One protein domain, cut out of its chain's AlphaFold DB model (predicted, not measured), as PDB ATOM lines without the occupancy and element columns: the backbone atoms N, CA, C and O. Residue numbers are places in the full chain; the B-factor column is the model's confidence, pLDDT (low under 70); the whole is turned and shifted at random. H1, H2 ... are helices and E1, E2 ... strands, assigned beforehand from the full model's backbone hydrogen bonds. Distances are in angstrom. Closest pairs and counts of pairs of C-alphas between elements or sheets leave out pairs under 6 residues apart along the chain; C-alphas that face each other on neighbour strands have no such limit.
ATOM      1  N   GLY A   2     142.415  18.939  15.449       75.69
ATOM      2  CA  GLY A   2     141.397  18.174  16.198       75.69
ATOM      3  C   GLY A   2     140.819  18.857  17.451       75.69
ATOM      4  O   GLY A   2     139.625  18.754  17.704       75.69
ATOM      5  N   THR A   3     141.622  19.623  18.194       80.12
ATOM      6  CA  THR A   3     141.174  20.338  19.407       80.12
ATOM      7  C   THR A   3     140.172  21.456  19.117       80.12
ATOM      8  O   THR A   3     139.191  21.603  19.834       80.12
ATOM      9  N   ILE A   4     140.375  22.209  18.033       84.19
ATOM     10  CA  ILE A   4     139.482  23.305  17.624       84.19
ATOM     11  C   ILE A   4     138.108  22.754  17.216       84.19
ATOM     12  O   ILE A   4     137.079  23.309  17.599       84.19
ATOM     13  N   VAL A   5     138.082  21.625  16.499       86.06
ATOM     14  CA  VAL A   5     136.834  20.951  16.103       86.06
ATOM     15  C   VAL A   5     136.065  20.453  17.329       86.06
ATOM     16  O   VAL A   5     134.849  20.609  17.396       86.06
ATOM     17  N   PHE A   6     136.767  19.918  18.331       87.56
ATOM     18  CA  PHE A   6     136.147  19.431  19.565       87.56
ATOM     19  C   PHE A   6     135.493  20.559  20.377       87.56
ATOM     20  O   PHE A   6     134.378  20.405  20.874       87.56
ATOM     21  N   ILE A   7     136.156  21.718  20.458       89.31
ATOM     22  CA  ILE A   7     135.626  22.908  21.140       89.31
ATOM     23  C   ILE A   7     134.360  23.412  20.437       89.31
ATOM     24  O   ILE A   7     133.358  23.669  21.099       89.31
ATOM     25  N   LEU A   8     134.367  23.499  19.103       90.44
ATOM     26  CA  LEU A   8     133.185  23.907  18.336       90.44
ATOM     27  C   LEU A   8     132.005  22.954  18.554       90.44
ATOM     28  O   LEU A   8     130.880  23.407  18.764       90.44
ATOM     29  N   PHE A   9     132.258  21.644  18.569       92.25
ATOM     30  CA  PHE A   9     131.217  20.648  18.812       92.25
ATOM     31  C   PHE A   9     130.604  20.793  20.212       92.25
ATOM     32  O   PHE A   9     129.383  20.778  20.356       92.25
ATOM     33  N   ALA A  10     131.432  21.018  21.238       90.81
ATOM     34  CA  ALA A  10     130.965  21.236  22.605       90.81
ATOM     35  C   ALA A  10     130.059  22.476  22.724       90.81
ATOM     36  O   ALA A  10     129.007  22.410  23.359       90.81
ATOM     37  N   VAL A  11     130.413  23.585  22.063       93.50
ATOM     38  CA  VAL A  11     129.593  24.810  22.055       93.50
ATOM     39  C   VAL A  11     128.231  24.566  21.401       93.50
ATOM     40  O   VAL A  11     127.210  24.999  21.938       93.50
ATOM     41  N   ILE A  12     128.192  23.834  20.284       93.31
ATOM     42  CA  ILE A  12     126.939  23.493  19.593       93.31
ATOM     43  C   ILE A  12     126.044  22.638  20.495       93.31
ATOM     44  O   ILE A  12     124.857  22.930  20.623       93.31
ATOM     45  N   VAL A  13     126.598  21.623  21.165       92.06
ATOM     46  CA  VAL A  13     125.829  20.752  22.071       92.06
ATOM     47  C   VAL A  13     125.232  21.551  23.231       92.06
ATOM     48  O   VAL A  13     124.046  21.397  23.532       92.06
ATOM     49  N   VAL A  14     126.002  22.447  23.852       92.50
ATOM     50  CA  VAL A  14     125.503  23.313  24.934       92.50
ATOM     51  C   VAL A  14     124.395  24.238  24.425       92.50
ATOM     52  O   VAL A  14     123.339  24.325  25.051       92.50
ATOM     53  N   ALA A  15     124.583  24.868  23.264       88.50
ATOM     54  CA  ALA A  15     123.575  25.737  22.660       88.50
ATOM     55  C   ALA A  15     122.274  24.982  22.336       88.50
ATOM     56  O   ALA A  15     121.193  25.477  22.646       88.50
ATOM     57  N   VAL A  16     122.362  23.768  21.779       88.06
ATOM     58  CA  VAL A  16     121.201  22.904  21.508       88.06
ATOM     59  C   VAL A  16     120.509  22.499  22.805       88.06
ATOM     60  O   VAL A  16     119.286  22.541  22.875       88.06
ATOM     61  N   THR A  17     121.264  22.161  23.848       84.69
ATOM     62  CA  THR A  17     120.700  21.769  25.148       84.69
ATOM     63  C   THR A  17     119.944  22.932  25.789       84.69
ATOM     64  O   THR A  17     118.796  22.769  26.191       84.69
ATOM     65  N   ILE A  18     120.534  24.131  25.805       83.31
ATOM     66  CA  ILE A  18     119.880  25.358  26.289       83.31
ATOM     67  C   ILE A  18     118.645  25.679  25.441       83.31
ATOM     68  O   ILE A  18     117.589  25.995  25.986       83.31
ATOM     69  N   TYR A  19     118.751  25.556  24.116       80.25
ATOM     70  CA  TYR A  19     117.632  25.772  23.203       80.25
ATOM     71  C   TYR A  19     116.487  24.789  23.472       80.25
ATOM     72  O   TYR A  19     115.333  25.205  23.508       80.25
ATOM     73  N   LEU A  20     116.782  23.508  23.708       74.12
ATOM     74  CA  LEU A  20     115.786  22.489  24.046       74.12
ATOM     75  C   LEU A  20     115.146  22.740  25.418       74.12
ATOM     76  O   LEU A  20     113.924  22.666  25.510       74.12
ATOM     77  N   SER A  21     115.926  23.112  26.437       66.62
ATOM     78  CA  SER A  21     115.404  23.459  27.768       66.62
ATOM     79  C   SER A  21     114.523  24.712  27.747       66.62
ATOM     80  O   SER A  21     113.475  24.749  28.382       66.62
ATOM     81  N   LEU A  22     114.879  25.735  26.963       62.59
ATOM     82  CA  LEU A  22     114.021  26.912  26.741       62.59
ATOM     83  C   LEU A  22     112.758  26.567  25.941       62.59
ATOM     84  O   LEU A  22     111.735  27.245  26.051       62.59
ATOM     85  N   ARG A  23     112.820  25.514  25.122       56.88
ATOM     86  CA  ARG A  23     111.707  25.020  24.309       56.88
ATOM     87  C   ARG A  23     110.812  24.042  25.064       56.88
ATOM     88  O   ARG A  23     110.014  23.372  24.405       56.88
ATOM     89  N   GLU A  24     110.840  24.007  26.398       57.28
ATOM     90  CA  GLU A  24     109.715  23.513  27.205       57.28
ATOM     91  C   GLU A  24     108.487  24.423  27.008       57.28
ATOM     92  O   GLU A  24     107.976  25.115  27.886       57.28
ATOM     93  N   LYS A  25     108.003  24.439  25.767       57.22
ATOM     94  CA  LYS A  25     106.706  24.937  25.374       57.22
ATOM     95  C   LYS A  25     105.707  24.069  26.111       57.22
ATOM     96  O   LYS A  25     105.759  22.848  26.013       57.22
ATOM     97  N   LYS A  26     104.818  24.722  26.851       68.06
ATOM     98  CA  LYS A  26     103.695  24.112  27.563       68.06
ATOM     99  C   LYS A  26     103.036  23.049  26.666       68.06
ATOM    100  O   LYS A  26     102.441  23.398  25.649       68.06
ATOM    101  N   LYS A  27     103.196  21.770  27.014       77.19
ATOM    102  CA  LYS A  27     102.567  20.638  26.318       77.19
ATOM    103  C   LYS A  27     101.267  20.259  27.016       77.19
ATOM    104  O   LYS A  27     101.110  20.490  28.215       77.19
ATOM    105  N   CYS A  28     100.340  19.665  26.274       74.94
ATOM    106  CA  CYS A  28      99.176  19.026  26.869       74.94
ATOM    107  C   CYS A  28      99.619  17.796  27.685       74.94
ATOM    108  O   CYS A  28     100.310  16.945  27.132       74.94
ATOM    109  N   PRO A  29      99.204  17.648  28.954       78.44
ATOM    110  CA  PRO A  29      99.591  16.506  29.787       78.44
ATOM    111  C   PRO A  29      98.985  15.173  29.329       78.44
ATOM    112  O   PRO A  29      99.454  14.126  29.749       78.44
ATOM    113  N   ASN A  30      97.944  15.205  28.490       81.81
ATOM    114  CA  ASN A  30      97.265  13.997  28.028       81.81
ATOM    115  C   ASN A  30      97.829  13.470  26.699       81.81
ATOM    116  O   ASN A  30      98.044  12.279  26.539       81.81
ATOM    117  N   CYS A  31      98.051  14.365  25.734       80.62
ATOM    118  CA  CYS A  31      98.426  13.989  24.370       80.62
ATOM    119  C   CYS A  31      99.775  14.570  23.913       80.62
ATOM    120  O   CYS A  31     100.096  14.504  22.731       80.62
ATOM    121  N   GLU A  32     100.533  15.204  24.816       78.44
ATOM    122  CA  GLU A  32     101.826  15.875  24.575       78.44
ATOM    123  C   GLU A  32     101.846  16.942  23.466       78.44
ATOM    124  O   GLU A  32     102.891  17.532  23.169       78.44
ATOM    125  N   SER A  33     100.686  17.260  22.889       77.81
ATOM    126  CA  SER A  33     100.581  18.264  21.846       77.81
ATOM    127  C   SER A  33     100.922  19.660  22.368       77.81
ATOM    128  O   SER A  33     100.564  20.051  23.481       77.81
ATOM    129  N   GLN A  34     101.598  20.432  21.520       77.75
ATOM    130  CA  GLN A  34     101.899  21.848  21.737       77.75
ATOM    131  C   GLN A  34     100.773  22.767  21.228       77.75
ATOM    132  O   GLN A  34     100.840  23.979  21.426       77.75
ATOM    133  N   ASN A  35      99.743  22.215  20.580       79.94
ATOM    134  CA  ASN A  35      98.585  22.955  20.089       79.94
ATOM    135  C   ASN A  35      97.585  23.175  21.232       79.94
ATOM    136  O   ASN A  35      96.590  22.461  21.388       79.94
ATOM    137  N   ILE A  36      97.909  24.138  22.091       81.19
ATOM    138  CA  ILE A  36      97.090  24.507  23.241       81.19
ATOM    139  C   ILE A  36      96.655  25.968  23.127       81.19
ATOM    140  O   ILE A  36      97.452  26.858  22.829       81.19
ATOM    141  N   THR A  37      95.383  26.228  23.399       80.50
ATOM    142  CA  THR A  37      94.803  27.571  23.399       80.50
ATOM    143  C   THR A  37      94.391  27.937  24.811       80.50
ATOM    144  O   THR A  37      93.749  27.163  25.517       80.50
ATOM    145  N   LYS A  38      94.777  29.138  25.243       77.38
ATOM    146  CA  LYS A  38      94.336  29.694  26.520       77.38
ATOM    147  C   LYS A  38      92.857  30.051  26.404       77.38
ATOM    148  O   LYS A  38      92.510  30.904  25.592       77.38
ATOM    149  N   THR A  39      92.001  29.455  27.226       75.75
ATOM    150  CA  THR A  39      90.542  29.661  27.156       75.75
ATOM    151  C   THR A  39      90.092  31.006  27.743       75.75
ATOM    152  O   THR A  39      88.913  31.328  27.722       75.75
ATOM    153  N   GLY A  40      91.013  31.797  28.309       61.06
ATOM    154  CA  GLY A  40      90.716  33.100  28.922       61.06
ATOM    155  C   GLY A  40      90.180  33.017  30.356       61.06
ATOM    156  O   GLY A  40      90.200  34.017  31.070       61.06
ATOM    157  N   LYS A  41      89.797  31.825  30.826       61.31
ATOM    158  CA  LYS A  41      89.372  31.585  32.208       61.31
ATOM    159  C   LYS A  41      90.580  31.685  33.151       61.31
ATOM    160  O   LYS A  41      91.442  30.802  33.195       61.31
ATOM    161  N   LYS A  42      90.677  32.816  33.852       59.09
ATOM    162  CA  LYS A  42      91.652  33.063  34.922       59.09
ATOM    163  C   LYS A  42      91.003  32.641  36.232       59.09
ATOM    164  O   LYS A  42      90.028  33.255  36.651       59.09
ATOM    165  N   ILE A  43      91.537  31.602  36.861       61.47
ATOM    166  CA  ILE A  43      91.114  31.216  38.204       61.47
ATOM    167  C   ILE A  43      92.124  31.841  39.161       61.47
ATOM    168  O   ILE A  43      93.309  31.489  39.165       61.47
ATOM    169  N   HIS A  44      91.660  32.843  39.903       51.00
ATOM    170  CA  HIS A  44      92.368  33.327  41.075       51.00
ATOM    171  C   HIS A  44      92.107  32.328  42.194       51.00
ATOM    172  O   HIS A  44      90.988  32.227  42.684       51.00
ATOM    173  N   GLU A  45      93.132  31.572  42.556       53.59
ATOM    174  CA  GLU A  45      93.132  30.817  43.798       53.59
ATOM    175  C   GLU A  45      94.124  31.498  44.729       53.59
ATOM    176  O   GLU A  45      95.330  31.507  44.479       53.59
ATOM    177  N   GLU A  46      93.603  32.102  45.790       46.88
ATOM    178  CA  GLU A  46      94.379  32.285  47.004       46.88
ATOM    179  C   GLU A  46      94.413  30.919  47.684       46.88
ATOM    180  O   GLU A  46      93.403  30.449  48.204       46.88
ATOM    181  N   GLU A  47      95.553  30.226  47.628       48.00
ATOM    182  CA  GLU A  47      95.749  29.085  48.519       48.00
ATOM    183  C   GLU A  47      95.699  29.646  49.947       48.00
ATOM    184  O   GLU A  47      96.609  30.352  50.383       48.00
ATOM    185  N   THR A  48      94.613  29.364  50.675       42.25
ATOM    186  CA  THR A  48      94.569  29.518  52.131       42.25
ATOM    187  C   THR A  48      95.549  28.493  52.688       42.25
ATOM    188  O   THR A  48      95.211  27.340  52.948       42.25
ATOM    189  N   SER A  49      96.817  28.881  52.735       44.22
ATOM    190  CA  SER A  49      97.937  28.033  53.102       44.22
ATOM    191  C   SER A  49      97.749  27.532  54.531       44.22
ATOM    192  O   SER A  49      97.961  28.270  55.494       44.22
ATOM    193  N   ILE A  50      97.376  26.260  54.667       41.50
ATOM    194  CA  ILE A  50      97.570  25.499  55.897       41.50
ATOM    195  C   ILE A  50      99.087  25.359  56.068       41.50
ATOM    196  O   ILE A  50      99.729  24.528  55.437       41.50
ATOM    197  N   ALA A  51      99.639  26.277  56.861       41.41
ATOM    198  CA  ALA A  51     100.884  26.186  57.617       41.41
ATOM    199  C   ALA A  51     102.044  25.389  56.980       41.41
ATOM    200  O   ALA A  51     102.416  24.334  57.484       41.41
ATOM    201  N   VAL A  52     102.710  25.945  55.963       41.69
ATOM    202  CA  VAL A  52     104.123  25.616  55.692       41.69
ATOM    203  C   VAL A  52     104.877  26.897  55.333       41.69
ATOM    204  O   VAL A  52     104.957  27.288  54.175       41.69
ATOM    205  N   ILE A  53     105.365  27.569  56.378       47.62
ATOM    206  CA  ILE A  53     106.510  28.499  56.456       47.62
ATOM    207  C   ILE A  53     107.153  28.842  55.093       47.62
ATOM    208  O   ILE A  53     108.240  28.381  54.769       47.62
ATOM    209  N   SER A  54     106.484  29.632  54.260       36.69
ATOM    210  CA  SER A  54     107.078  30.352  53.130       36.69
ATOM    211  C   SER A  54     106.018  31.296  52.568       36.69
ATOM    212  O   SER A  54     104.836  30.966  52.561       36.69
ATOM    213  N   SER A  55     106.438  32.506  52.207       43.09
ATOM    214  CA  SER A  55     105.614  33.659  51.832       43.09
ATOM    215  C   SER A  55     104.352  33.316  51.023       43.09
ATOM    216  O   SER A  55     104.442  32.460  50.137       43.09
ATOM    217  N   PRO A  56     103.212  34.009  51.251       45.19
ATOM    218  CA  PRO A  56     101.998  33.820  50.464       45.19
ATOM    219  C   PRO A  56     102.345  34.085  49.005       45.19
ATOM    220  O   PRO A  56     102.551  35.217  48.573       45.19
ATOM    221  N   THR A  57     102.512  33.013  48.248       51.25
ATOM    222  CA  THR A  57     102.792  33.111  46.832       51.25
ATOM    223  C   THR A  57     101.434  33.059  46.172       51.25
ATOM    224  O   THR A  57     100.820  32.005  46.053       51.25
ATOM    225  N   SER A  58     100.911  34.227  45.804       54.69
ATOM    226  CA  SER A  58      99.788  34.263  44.879       54.69
ATOM    227  C   SER A  58     100.234  33.562  43.590       54.69
ATOM    228  O   SER A  58     101.367  33.725  43.123       54.69
ATOM    229  N   TYR A  59      99.370  32.717  43.034       58.44
ATOM    230  CA  TYR A  59      99.577  32.114  41.722       58.44
ATOM    231  C   TYR A  59      98.329  32.360  40.883       58.44
ATOM    232  O   TYR A  59      97.202  32.293  41.369       58.44
ATOM    233  N   HIS A  60      98.511  32.607  39.591       61.56
ATOM    234  CA  HIS A  60      97.400  32.573  38.649       61.56
ATOM    235  C   HIS A  60      97.369  31.205  37.984       61.56
ATOM    236  O   HIS A  60      98.327  30.804  37.317       61.56
ATOM    237  N   LYS A  61      96.252  30.490  38.125       65.38
ATOM    238  CA  LYS A  61      95.974  29.323  37.292       65.38
ATOM    239  C   LYS A  61      95.239  29.803  36.047       65.38
ATOM    240  O   LYS A  61      94.169  30.407  36.124       65.38
ATOM    241  N   PHE A  62      95.836  29.555  34.887       73.44
ATOM    242  CA  PHE A  62      95.179  29.791  33.608       73.44
ATOM    243  C   PHE A  62      94.709  28.465  33.034       73.44
ATOM    244  O   PHE A  62      95.482  27.506  32.978       73.44
ATOM    245  N   GLU A  63      93.455  28.429  32.602       79.62
ATOM    246  CA  GLU A  63      92.905  27.287  31.884       79.62
ATOM    247  C   GLU A  63      93.397  27.298  30.432       79.62
ATOM    248  O   GLU A  63      93.342  28.317  29.730       79.62
ATOM    249  N   TYR A  64      93.907  26.151  30.001       81.19
ATOM    250  CA  TYR A  64      94.304  25.864  28.633       81.19
ATOM    251  C   TYR A  64      93.494  24.678  28.123       81.19
ATOM    252  O   TYR A  64      93.290  23.693  28.832       81.19
ATOM    253  N   LYS A  65      93.071  24.760  26.867       80.12
ATOM    254  CA  LYS A  65      92.457  23.665  26.126       80.12
ATOM    255  C   LYS A  65      93.440  23.167  25.080       80.12
ATOM    256  O   LYS A  65      93.983  23.965  24.321       80.12
ATOM    257  N   CYS A  66      93.669  21.862  25.017       84.31
ATOM    258  CA  CYS A  66      94.351  21.272  23.875       84.31
ATOM    259  C   CYS A  66      93.388  21.162  22.693       84.31
ATOM    260  O   CYS A  66      92.287  20.636  22.844       84.31
ATOM    261  N   ASN A  67      93.800  21.646  21.525       83.19
ATOM    262  CA  ASN A  67      92.962  21.620  20.329       83.19
ATOM    263  C   ASN A  67      92.928  20.243  19.661       83.19
ATOM    264  O   ASN A  67      91.943  19.936  19.002       83.19
ATOM    265  N   ASP A  68      93.950  19.408  19.867       83.06
ATOM    266  CA  ASP A  68      94.006  18.085  19.238       83.06
ATOM    267  C   ASP A  68      93.206  17.040  20.023       83.06
ATOM    268  O   ASP A  68      92.405  16.313  19.448       83.06
ATOM    269  N   CYS A  69      93.384  16.979  21.348       84.06
ATOM    270  CA  CYS A  69      92.687  16.001  22.193       84.06
ATOM    271  C   CYS A  69      91.514  16.585  23.000       84.06
ATOM    272  O   CYS A  69      90.875  15.868  23.763       84.06
ATOM    273  N   GLY A  70      91.240  17.890  22.890       82.50
ATOM    274  CA  GLY A  70      90.140  18.562  23.596       82.50
ATOM    275  C   GLY A  70      90.333  18.724  25.110       82.50
ATOM    276  O   GLY A  70      89.504  19.359  25.761       82.50
ATOM    277  N   HIS A  71      91.416  18.177  25.671       83.25
ATOM    278  CA  HIS A  71      91.671  18.128  27.107       83.25
ATOM    279  C   HIS A  71      91.878  19.528  27.701       83.25
ATOM    280  O   HIS A  71      92.707  20.305  27.219       83.25
ATOM    281  N   LEU A  72      91.149  19.825  28.776       81.12
ATOM    282  CA  LEU A  72      91.247  21.067  29.541       81.12
ATOM    283  C   LEU A  72      92.167  20.855  30.740       81.12
ATOM    284  O   LEU A  72      92.017  19.887  31.481       81.12
ATOM    285  N   PHE A  73      93.133  21.743  30.935       78.81
ATOM    286  CA  PHE A  73      94.069  21.657  32.050       78.81
ATOM    287  C   PHE A  73      94.513  23.040  32.521       78.81
ATOM    288  O   PHE A  73      94.502  24.020  31.777       78.81
ATOM    289  N   LEU A  74      94.899  23.115  33.792       74.19
ATOM    290  CA  LEU A  74      95.287  24.353  34.454       74.19
ATOM    291  C   LEU A  74      96.807  24.415  34.563       74.19
ATOM    292  O   LEU A  74      97.435  23.505  35.098       74.19
ATOM    293  N   ILE A  75      97.398  25.509  34.093       72.44
ATOM    294  CA  ILE A  75      98.838  25.746  34.222       72.44
ATOM    295  C   ILE A  75      99.046  26.846  35.257       72.44
ATOM    296  O   ILE A  75      98.549  27.965  35.085       72.44
ATOM    297  N   LYS A  76      99.796  26.531  36.322       65.81
ATOM    298  CA  LYS A  76     100.239  27.518  37.314       65.81
ATOM    299  C   LYS A  76     101.213  28.486  36.632       65.81
ATOM    300  O   LYS A  76     102.258  28.074  36.134       65.81
ATOM    301  N   GLN A  77     100.880  29.771  36.596       63.03
ATOM    302  CA  GLN A  77     101.852  30.836  36.371       63.03
ATOM    303  C   GLN A  77     102.064  31.575  37.684       63.03
ATOM    304  O   GLN A  77     101.107  32.005  38.328       63.03
ATOM    305  N   ARG A  78     103.332  31.723  38.073       55.84
ATOM    306  CA  ARG A  78     103.721  32.607  39.171       55.84
ATOM    307  C   ARG A  78     103.232  34.008  38.816       55.84
ATOM    308  O   ARG A  78     103.628  34.531  37.773       55.84
ATOM    309  N   SER A  79     102.339  34.584  39.619       50.38
ATOM    310  CA  SER A  79     102.042  36.005  39.490       50.38
ATOM    311  C   SER A  79     103.283  36.738  39.956       50.38
ATOM    312  O   SER A  79     103.593  36.768  41.142       50.38
TER     313      SER A  79
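What this domain is: This is residues 2 to 79 of the 83 residues of an uncharacterized protein of Candidatus Magasanikbacteria bacterium CG_4_9_14_3_um_filter_32_9 (UniProt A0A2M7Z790). What does the eye meet first? H1 is one long straight helix that sticks out as an arm from a small head, and that head is a strongly twisted sheet of three strands with a loop at one end, of which residues 50 to 55 stick out. How is it built along the printed part? The printed part has 78 residues, with one named helix and then three named strands, H1 E1 E2 E3; the sheet's order is E1 - E2 - E3, antiparallel throughout, and the class is mixed, helices and strands. How large is the outline? It is extended, with a radius of gyration of the C-alphas of 19.2 A and spans of 60 by 39 by 18 A, only just flat.

How they stand to each other: Where does the helix stand? H1, residues 2 to 22, is not on the sheet, with 0 pairs of C-alphas within 10 A, and every O i to N i+4 pair in it is within hydrogen-bond range. It is apart from E2, residues 59 to 66, and from E3, residues 72 to 78. How do the first two strands pair? E1, residues 36 to 45, bends by 70 degrees at residue 40 and forms an antiparallel hairpin with E2, their directions at 151 degrees. C-alphas 36 and 66 face each other at 4.3 A, and N 37 and O 65 are within hydrogen-bond range at 2.8 A. How does the last strand join? E2 and E3 form an antiparallel hairpin at 149 degrees, with N 64 and O 73 at 2.8 A and N 77 and O 60 at 2.8 A. The three strands are a meander, each the antiparallel neighbour of the one before, with E1 and E3 as edge strands.

Where its parts are: Where does the helix run? H1 begins at C-alpha 2, (141.397, 18.174, 16.198), and ends at C-alpha 22, (114.021, 26.912, 26.741), 30.6 A away. Where are the strands? E1 begins at C-alpha 36, (97.090, 24.507, 23.241), and is 21.9 A long from first to last C-alpha. E2 is 21.5 A long, and E3 is 19.5 A long and ends at C-alpha 78, (103.721, 32.607, 39.171).

The domain as a whole: How far does it reach? The C-alphas of Gly 2 and Thr 48, the two farthest apart, are 60.1 A apart. Residues 2 to 23, of which 2 to 22 belong to H1, and residues 50 to 55 stand free; without them the body spans 35 by 21 by 14 A. Which links are long? The links H1 to E1 and E1 to E2, 13 residues each, are long; E2 to E3 is tight, and the printed part has no cut. Where is confidence low? The mean pLDDT of the printed part is 70.7, and residues 21 to 26, 40 to 61 and 76 to 79 are under 70.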